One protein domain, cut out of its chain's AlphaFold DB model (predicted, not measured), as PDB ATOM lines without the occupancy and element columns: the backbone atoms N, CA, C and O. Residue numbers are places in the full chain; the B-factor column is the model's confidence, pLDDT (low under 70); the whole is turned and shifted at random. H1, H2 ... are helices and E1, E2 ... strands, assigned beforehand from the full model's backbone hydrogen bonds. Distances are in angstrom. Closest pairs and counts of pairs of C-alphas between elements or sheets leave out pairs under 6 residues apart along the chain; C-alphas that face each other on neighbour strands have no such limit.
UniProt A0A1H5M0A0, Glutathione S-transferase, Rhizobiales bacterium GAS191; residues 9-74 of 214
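AT A GLANCE: This is residues 9 to 74 of the 214 residues of the protein "Glutathione S-transferase" of Rhizobiales bacterium GAS191 (UniProt A0A1H5M0A0). A short parallel strand pair, E1 and E2, sits between helices H1 and H2, and a separate hairpin, E3 and E4, makes an arm whose tip, residues 66 to 71, sticks out. The printed part has 66 residues, under half in named elements, in the order H1, E1, H2, E2, E3, E4; the class is mixed. It is loose, radius of gyration of the C-alphas 14.1 A, and spans 43 by 25 by 16 A.

HOW THE PARTS SIT: Start at residues 9 to 10, which pair parallel with residues 52 to 53 of E2, residues 51 to 54. Then H1, residues 15 to 23, comes closest to E1, residues 29 to 32, at the C-alphas of Leu 22 and Ala 29, 6.6 A. E1, H2, residues 38 to 43, and E2 form a strand-helix-strand unit, parallel neighbour strands with a helix between, its crossover right-handed; N 32 and O 53 are 2.8 A apart. E3, residues 64 to 67, and E4, residues 70 to 73, are an antiparallel hairpin, N 65 and O 72 2.9 A apart, apart from H1 and H2. In H1 and H2 every O i to N i+4 pair is within hydrogen-bond range.

IN THESE COORDINATES: Find C-alpha 15 at (31.935, -10.738, -44.333); H1 runs 12.1 A from there. E4 ends at C-alpha 73, (47.143, -12.606, -45.289).

THE WHOLE: The farthest C-alphas, of Arg 45 and Gly 68, are 44.1 A apart. The printed part has no cut and no long link; residues 24 to 27 have pLDDT under 70.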
ATOM      1  N   LEU A   9      27.169  -4.323 -29.118       90.12
ATOM      2  CA  LEU A   9      28.201  -5.165 -29.723       90.12
ATOM      3  C   LEU A   9      27.525  -6.184 -30.646       90.12
ATOM      4  O   LEU A   9      26.671  -6.948 -30.200       90.12
ATOM      5  N   GLN A  10      27.894  -6.193 -31.924       92.56
ATOM      6  CA  GLN A  10      27.456  -7.185 -32.907       92.56
ATOM      7  C   GLN A  10      28.623  -8.124 -33.220       92.56
ATOM      8  O   GLN A  10      29.733  -7.651 -33.423       92.56
ATOM      9  N   SER A  11      28.384  -9.434 -33.285       94.38
ATOM     10  CA  SER A  11      29.430 -10.443 -33.540       94.38
ATOM     11  C   SER A  11      29.053 -11.336 -34.731       94.38
ATOM     12  O   SER A  11      28.731 -12.509 -34.531       94.38
ATOM     13  N   PRO A  12      29.015 -10.788 -35.961       94.81
ATOM     14  CA  PRO A  12      28.718 -11.562 -37.165       94.81
ATOM     15  C   PRO A  12      29.787 -12.624 -37.446       94.81
ATOM     16  O   PRO A  12      30.923 -12.543 -36.968       94.81
ATOM     17  N   THR A  13      29.433 -13.618 -38.259       95.50
ATOM     18  CA  THR A  13      30.340 -14.721 -38.627       95.50
ATOM     19  C   THR A  13      30.747 -14.697 -40.098       95.50
ATOM     20  O   THR A  13      31.656 -15.434 -40.484       95.50
ATOM     21  N   THR A  14      30.151 -13.811 -40.905       95.88
ATOM     22  CA  THR A  14      30.442 -13.662 -42.341       95.88
ATOM     23  C   THR A  14      30.800 -12.225 -42.721       95.88
ATOM     24  O   THR A  14      30.359 -11.264 -42.084       95.88
ATOM     25  N   ILE A  15      31.587 -12.062 -43.791       94.88
ATOM     26  CA  ILE A  15      31.935 -10.738 -44.333       94.88
ATOM     27  C   ILE A  15      30.679 -10.002 -44.821       94.88
ATOM     28  O   ILE A  15      30.529  -8.810 -44.560       94.88
ATOM     29  N   ASP A  16      29.743 -10.705 -45.456       94.88
ATOM     30  CA  ASP A  16      28.516 -10.098 -45.978       94.88
ATOM     31  C   ASP A  16      27.639  -9.489 -44.876       94.88
ATOM     32  O   ASP A  16      27.044  -8.427 -45.067       94.88
ATOM     33  N   GLU A  17      27.563 -10.124 -43.704       92.50
ATOM     34  CA  GLU A  17      26.868  -9.554 -42.545       92.50
ATOM     35  C   GLU A  17      27.530  -8.264 -42.063       92.50
ATOM     36  O   GLU A  17      26.824  -7.291 -41.796       92.50
ATOM     37  N   VAL A  18      28.865  -8.226 -42.008       92.56
ATOM     38  CA  VAL A  18      29.614  -7.008 -41.667       92.56
ATOM     39  C   VAL A  18      29.340  -5.907 -42.682       92.56
ATOM     40  O   VAL A  18      29.023  -4.786 -42.293       92.56
ATOM     41  N   LEU A  19      29.419  -6.210 -43.979       92.19
ATOM     42  CA  LEU A  19      29.192  -5.230 -45.044       92.19
ATOM     43  C   LEU A  19      27.763  -4.685 -45.019       92.19
ATOM     44  O   LEU A  19      27.561  -3.484 -45.200       92.19
ATOM     45  N   ARG A  20      26.763  -5.526 -44.727       90.06
ATOM     46  CA  ARG A  20      25.385  -5.066 -44.505       90.06
ATOM     47  C   ARG A  20      25.281  -4.161 -43.280       90.06
ATOM     48  O   ARG A  20      24.619  -3.136 -43.347       90.06
ATOM     49  N   GLN A  21      25.941  -4.498 -42.175       87.50
ATOM     50  CA  GLN A  21      25.897  -3.689 -40.951       87.50
ATOM     51  C   GLN A  21      26.600  -2.335 -41.106       87.50
ATOM     52  O   GLN A  21      26.110  -1.341 -40.572       87.50
ATOM     53  N   LEU A  22      27.708  -2.294 -41.851       87.75
ATOM     54  CA  LEU A  22      28.439  -1.066 -42.169       87.75
ATOM     55  C   LEU A  22      27.693  -0.190 -43.182       87.75
ATOM     56  O   LEU A  22      27.725   1.027 -43.064       87.75
ATOM     57  N   SER A  23      27.014  -0.792 -44.164       83.69
ATOM     58  CA  SER A  23      26.266  -0.041 -45.186       83.69
ATOM     59  C   SER A  23      24.895   0.444 -44.709       83.69
ATOM     60  O   SER A  23      24.399   1.450 -45.207       83.69
ATOM     61  N   ALA A  24      24.281  -0.229 -43.732       68.38
ATOM     62  CA  ALA A  24      22.926   0.069 -43.267       68.38
ATOM     63  C   ALA A  24      22.814   1.226 -42.249       68.38
ATOM     64  O   ALA A  24      21.760   1.356 -41.624       68.38
ATOM     65  N   ARG A  25      23.857   2.036 -42.001       61.38
ATOM     66  CA  ARG A  25      23.855   2.968 -40.854       61.38
ATOM     67  C   ARG A  25      24.352   4.389 -41.157       61.38
ATOM     68  O   ARG A  25      25.519   4.589 -41.452       61.38
ATOM     69  N   ASP A  26      23.476   5.355 -40.862       56.44
ATOM     70  CA  ASP A  26      23.744   6.759 -40.469       56.44
ATOM     71  C   ASP A  26      24.363   6.880 -39.047       56.44
ATOM     72  O   ASP A  26      24.389   7.954 -38.450       56.44
ATOM     73  N   LYS A  27      24.810   5.766 -38.448       56.97
ATOM     74  CA  LYS A  27      25.349   5.701 -37.077       56.97
ATOM     75  C   LYS A  27      26.839   5.395 -37.111       56.97
ATOM     76  O   LYS A  27      27.264   4.616 -37.961       56.97
ATOM     77  N   ASP A  28      27.582   5.912 -36.130       78.38
ATOM     78  CA  ASP A  28      29.020   5.685 -35.913       78.38
ATOM     79  C   ASP A  28      29.318   4.204 -35.570       78.38
ATOM     80  O   ASP A  28      29.693   3.854 -34.451       78.38
ATOM     81  N   ALA A  29      29.099   3.285 -36.512       87.44
ATOM     82  CA  ALA A  29      29.400   1.867 -36.374       87.44
ATOM     83  C   ALA A  29      30.853   1.611 -36.778       87.44
ATOM     84  O   ALA A  29      31.253   1.908 -37.903       87.44
ATOM     85  N   LEU A  30      31.648   1.039 -35.871       91.44
ATOM     86  CA  LEU A  30      33.067   0.793 -36.117       91.44
ATOM     87  C   LEU A  30      33.415  -0.698 -36.014       91.44
ATOM     88  O   LEU A  30      33.011  -1.366 -35.056       91.44
ATOM     89  N   PRO A  31      34.202  -1.236 -36.966       93.50
ATOM     90  CA  PRO A  31      34.708  -2.596 -36.868       93.50
ATOM     91  C   PRO A  31      35.709  -2.723 -35.714       93.50
ATOM     92  O   PRO A  31      36.611  -1.899 -35.540       93.50
ATOM     93  N   LEU A  32      35.582  -3.800 -34.943       93.94
ATOM     94  CA  LEU A  32      36.436  -4.142 -33.815       93.94
ATOM     95  C   LEU A  32      37.228  -5.417 -34.125       93.94
ATOM     96  O   LEU A  32      36.668  -6.498 -34.269       93.94
ATOM     97  N   ALA A  33      38.554  -5.278 -34.182       93.75
ATOM     98  CA  ALA A  33      39.489  -6.397 -34.292       93.75
ATOM     99  C   ALA A  33      40.058  -6.788 -32.911       93.75
ATOM    100  O   ALA A  33      39.349  -7.293 -32.046       93.75
ATOM    101  N   GLY A  34      41.348  -6.527 -32.670       87.38
ATOM    102  CA  GLY A  34      41.998  -6.752 -31.369       87.38
ATOM    103  C   GLY A  34      41.775  -5.638 -30.337       87.38
ATOM    104  O   GLY A  34      42.239  -5.751 -29.208       87.38
ATOM    105  N   GLY A  35      41.129  -4.531 -30.716       88.81
ATOM    106  CA  GLY A  35      40.797  -3.420 -29.814       88.81
ATOM    107  C   GLY A  35      41.972  -2.561 -29.321       88.81
ATOM    108  O   GLY A  35      41.731  -1.564 -28.649       88.81
ATOM    109  N   MET A  36      43.221  -2.885 -29.673       88.44
ATOM    110  CA  MET A  36      44.423  -2.226 -29.133       88.44
ATOM    111  C   MET A  36      44.499  -0.720 -29.415       88.44
ATOM    112  O   MET A  36      44.950   0.026 -28.551       88.44
ATOM    113  N   SER A  37      44.017  -0.271 -30.577       88.62
ATOM    114  CA  SER A  37      43.971   1.155 -30.938       88.62
ATOM    115  C   SER A  37      42.583   1.753 -30.711       88.62
ATOM    116  O   SER A  37      42.440   2.755 -30.011       88.62
ATOM    117  N   LEU A  38      41.539   1.103 -31.243       89.56
ATOM    118  CA  LEU A  38      40.168   1.614 -31.184       89.56
ATOM    119  C   LEU A  38      39.687   1.819 -29.742       89.56
ATOM    120  O   LEU A  38      39.174   2.886 -29.415       89.56
ATOM    121  N   MET A  39      39.912   0.853 -28.845       88.56
ATOM    122  CA  MET A  39      39.435   0.982 -27.464       88.56
ATOM    123  C   MET A  39      40.178   2.069 -26.686       88.56
ATOM    124  O   MET A  39      39.618   2.621 -25.740       88.56
ATOM    125  N   GLN A  40      41.411   2.408 -27.075       87.25
ATOM    126  CA  GLN A  40      42.121   3.549 -26.495       87.25
ATOM    127  C   GLN A  40      41.512   4.867 -26.974       87.25
ATOM    128  O   GLN A  40      41.254   5.744 -26.153       87.25
ATOM    129  N   ALA A  41      41.184   4.974 -28.265       86.81
ATOM    130  CA  ALA A  41      40.493   6.137 -28.817       86.81
ATOM    131  C   ALA A  41      39.101   6.344 -28.183       86.81
ATOM    132  O   ALA A  41      38.748   7.474 -27.846       86.81
ATOM    133  N   VAL A  42      38.350   5.264 -27.927       86.81
ATOM    134  CA  VAL A  42      37.061   5.305 -27.206       86.81
ATOM    135  C   VAL A  42      37.248   5.748 -25.749       86.81
ATOM    136  O   VAL A  42      36.539   6.634 -25.272       86.81
ATOM    137  N   LYS A  43      38.232   5.187 -25.028       81.81
ATOM    138  CA  LYS A  43      38.557   5.600 -23.645       81.81
ATOM    139  C   LYS A  43      38.960   7.073 -23.558       81.81
ATOM    140  O   LYS A  43      38.593   7.741 -22.595       81.81
ATOM    141  N   ALA A  44      39.681   7.568 -24.563       85.44
ATOM    142  CA  ALA A  44      40.076   8.966 -24.705       85.44
ATOM    143  C   ALA A  44      38.965   9.865 -25.283       85.44
ATOM    144  O   ALA A  44      39.155  11.074 -25.383       85.44
ATOM    145  N   ARG A  45      37.803   9.297 -25.646       83.75
ATOM    146  CA  ARG A  45      36.647   9.983 -26.254       83.75
ATOM    147  C   ARG A  45      36.942  10.691 -27.583       83.75
ATOM    148  O   ARG A  45      36.198  11.598 -27.951       83.75
ATOM    149  N   VAL A  46      37.989  10.263 -28.292       86.69
ATOM    150  CA  VAL A  46      38.340  10.729 -29.647       86.69
ATOM    151  C   VAL A  46      37.318  10.227 -30.667       86.69
ATOM    152  O   VAL A  46      36.971  10.939 -31.600       86.69
ATOM    153  N   VAL A  47      36.805   9.014 -30.452       86.94
ATOM    154  CA  VAL A  47      35.696   8.420 -31.209       86.94
ATOM    155  C   VAL A  47      34.629   7.929 -30.236       86.94
ATOM    156  O   VAL A  47      34.944   7.581 -29.091       86.94
ATOM    157  N   ARG A  48      33.368   7.915 -30.671       87.31
ATOM    158  CA  ARG A  48      32.215   7.531 -29.843       87.31
ATOM    159  C   ARG A  48      31.252   6.654 -30.644       87.31
ATOM    160  O   ARG A  48      30.201   7.132 -31.040       87.31
ATOM    161  N   PRO A  49      31.631   5.399 -30.921       88.12
ATOM    162  CA  PRO A  49      30.779   4.532 -31.703       88.12
ATOM    163  C   PRO A  49      29.542   4.114 -30.914       88.12
ATOM    164  O   PRO A  49      29.663   3.652 -29.777       88.12
ATOM    165  N   ASP A  50      28.377   4.186 -31.551       86.88
ATOM    166  CA  ASP A  50      27.144   3.595 -31.016       86.88
ATOM    167  C   ASP A  50      27.223   2.064 -31.060       86.88
ATOM    168  O   ASP A  50      26.714   1.361 -30.181       86.88
ATOM    169  N   VAL A  51      27.870   1.536 -32.109       89.81
ATOM    170  CA  VAL A  51      27.953   0.101 -32.384       89.81
ATOM    171  C   VAL A  51      29.378  -0.327 -32.674       89.81
ATOM    172  O   VAL A  51      30.064   0.248 -33.518       89.81
ATOM    173  N   LEU A  52      29.799  -1.400 -32.011       92.50
ATOM    174  CA  LEU A  52      31.000  -2.138 -32.371       92.50
ATOM    175  C   LEU A  52      30.620  -3.421 -33.104       92.50
ATOM    176  O   LEU A  52      29.757  -4.169 -32.648       92.50
ATOM    177  N   ILE A  53      31.290  -3.679 -34.224       94.44
ATOM    178  CA  ILE A  53      31.125  -4.906 -35.008       94.44
ATOM    179  C   ILE A  53      32.374  -5.766 -34.805       94.44
ATOM    180  O   ILE A  53      33.426  -5.485 -35.375       94.44
ATOM    181  N   ASP A  54      32.282  -6.786 -33.959       95.00
ATOM    182  CA  ASP A  54      33.369  -7.711 -33.659       95.00
ATOM    183  C   ASP A  54      33.664  -8.633 -34.847       95.00
ATOM    184  O   ASP A  54      32.874  -9.506 -35.206       95.00
ATOM    185  N   LEU A  55      34.850  -8.463 -35.425       96.06
ATOM    186  CA  LEU A  55      35.330  -9.255 -36.552       96.06
ATOM    187  C   LEU A  55      35.945 -10.593 -36.122       96.06
ATOM    188  O   LEU A  55      36.316 -11.401 -36.976       96.06
ATOM    189  N   ASN A  56      36.097 -10.859 -34.815       92.31
ATOM    190  CA  ASN A  56      36.705 -12.104 -34.349       92.31
ATOM    191  C   ASN A  56      35.891 -13.332 -34.782       92.31
ATOM    192  O   ASN A  56      36.491 -14.390 -34.906       92.31
ATOM    193  N   GLY A  57      34.593 -13.237 -35.070       92.06
ATOM    194  CA  GLY A  57      33.783 -14.377 -35.524       92.06
ATOM    195  C   GLY A  57      34.082 -14.886 -36.943       92.06
ATOM    196  O   GLY A  57      33.660 -15.987 -37.287       92.06
ATOM    197  N   ILE A  58      34.819 -14.132 -37.764       95.69
ATOM    198  CA  ILE A  58      34.854 -14.338 -39.220       95.69
ATOM    199  C   ILE A  58      36.097 -15.133 -39.628       95.69
ATOM    200  O   ILE A  58      37.218 -14.614 -39.649       95.69
ATOM    201  N   ALA A  59      35.904 -16.409 -39.966       92.25
ATOM    202  CA  ALA A  59      36.998 -17.325 -40.296       92.25
ATOM    203  C   ALA A  59      37.776 -16.912 -41.559       92.25
ATOM    204  O   ALA A  59      38.999 -17.021 -41.589       92.25
ATOM    205  N   GLU A  60      37.084 -16.382 -42.568       93.19
ATOM    206  CA  GLU A  60      37.646 -15.970 -43.868       93.19
ATOM    207  C   GLU A  60      38.710 -14.868 -43.746       93.19
ATOM    208  O   GLU A  60      39.660 -14.802 -44.538       93.19
ATOM    209  N   LEU A  61      38.584 -14.025 -42.714       94.00
ATOM    210  CA  LEU A  61      39.520 -12.945 -42.409       94.00
ATOM    211  C   LEU A  61      40.783 -13.435 -41.692       94.00
ATOM    212  O   LEU A  61      41.643 -12.618 -41.377       94.00
ATOM    213  N   ARG A  62      40.926 -14.731 -41.406       91.50
ATOM    214  CA  ARG A  62      42.072 -15.283 -40.674       91.50
ATOM    215  C   ARG A  62      42.973 -16.117 -41.581       91.50
ATOM    216  O   ARG A  62      42.536 -16.718 -42.559       91.50
ATOM    217  N   GLY A  63      44.231 -16.218 -41.170       89.25
ATOM    218  CA  GLY A  63      45.197 -17.144 -41.737       89.25
ATOM    219  C   GLY A  63      46.003 -16.564 -42.893       89.25
ATOM    220  O   GLY A  63      45.752 -15.468 -43.396       89.25
ATOM    221  N   ILE A  64      47.006 -17.341 -43.286       90.50
ATOM    222  CA  ILE A  64      47.949 -17.016 -44.348       90.50
ATOM    223  C   ILE A  64      47.868 -18.144 -45.372       90.50
ATOM    224  O   ILE A  64      48.079 -19.305 -45.026       90.50
ATOM    225  N   THR A  65      47.537 -17.819 -46.617       90.56
ATOM    226  CA  THR A  65      47.413 -18.793 -47.711       90.56
ATOM    227  C   THR A  65      48.232 -18.343 -48.910       90.56
ATOM    228  O   THR A  65      48.346 -17.147 -49.165       90.56
ATOM    229  N   LYS A  66      48.773 -19.292 -49.677       91.12
ATOM    230  CA  LYS A  66      49.425 -19.014 -50.959       91.12
ATOM    231  C   LYS A  66      48.458 -19.362 -52.088       91.12
ATOM    232  O   LYS A  66      47.949 -20.476 -52.106       91.12
ATOM    233  N   ASP A  67      48.213 -18.427 -52.996       84.38
ATOM    234  CA  ASP A  67      47.299 -18.593 -54.128       84.38
ATOM    235  C   ASP A  67      47.941 -18.051 -55.408       84.38
ATOM    236  O   ASP A  67      48.325 -16.884 -55.467       84.38
ATOM    237  N   GLY A  68      48.128 -18.912 -56.411       76.75
ATOM    238  CA  GLY A  68      48.646 -18.513 -57.726       76.75
ATOM    239  C   GLY A  68      49.994 -17.777 -57.714       76.75
ATOM    240  O   GLY A  68      50.263 -16.980 -58.603       76.75
ATOM    241  N   GLY A  69      50.834 -17.998 -56.696       88.50
ATOM    242  CA  GLY A  69      52.101 -17.274 -56.506       88.50
ATOM    243  C   GLY A  69      52.008 -16.045 -55.594       88.50
ATOM    244  O   GLY A  69      53.041 -15.570 -55.126       88.50
ATOM    245  N   ASN A  70      50.801 -15.598 -55.249       87.81
ATOM    246  CA  ASN A  70      50.559 -14.519 -54.297       87.81
ATOM    247  C   ASN A  70      50.403 -15.055 -52.871       87.81
ATOM    248  O   ASN A  70      49.924 -16.168 -52.646       87.81
ATOM    249  N   LEU A  71      50.791 -14.241 -51.891       91.88
ATOM    250  CA  LEU A  71      50.528 -14.498 -50.479       91.88
ATOM    251  C   LEU A  71      49.301 -13.689 -50.049       91.88
ATOM    252  O   LEU A  71      49.303 -12.464 -50.132       91.88
ATOM    253  N   ARG A  72      48.266 -14.368 -49.559       91.31
ATOM    254  CA  ARG A  72      47.090 -13.741 -48.950       91.31
ATOM    255  C   ARG A  72      47.206 -13.843 -47.434       91.31
ATOM    256  O   ARG A  72      47.291 -14.946 -46.897       91.31
ATOM    257  N   ILE A  73      47.173 -12.702 -46.753       91.38
ATOM    258  CA  ILE A  73      47.143 -12.606 -45.289       91.38
ATOM    259  C   ILE A  73      45.785 -12.026 -44.901       91.38
ATOM    260  O   ILE A  73      45.459 -10.902 -45.275       91.38
ATOM    261  N   GLY A  74      44.973 -12.791 -44.175       92.50
ATOM    262  CA  GLY A  74      43.679 -12.310 -43.700       92.50
ATOM    263  C   GLY A  74      43.838 -11.187 -42.666       92.50
ATOM    264  O   GLY A  74      44.716 -11.265 -41.807       92.50
TER     265      GLY A  74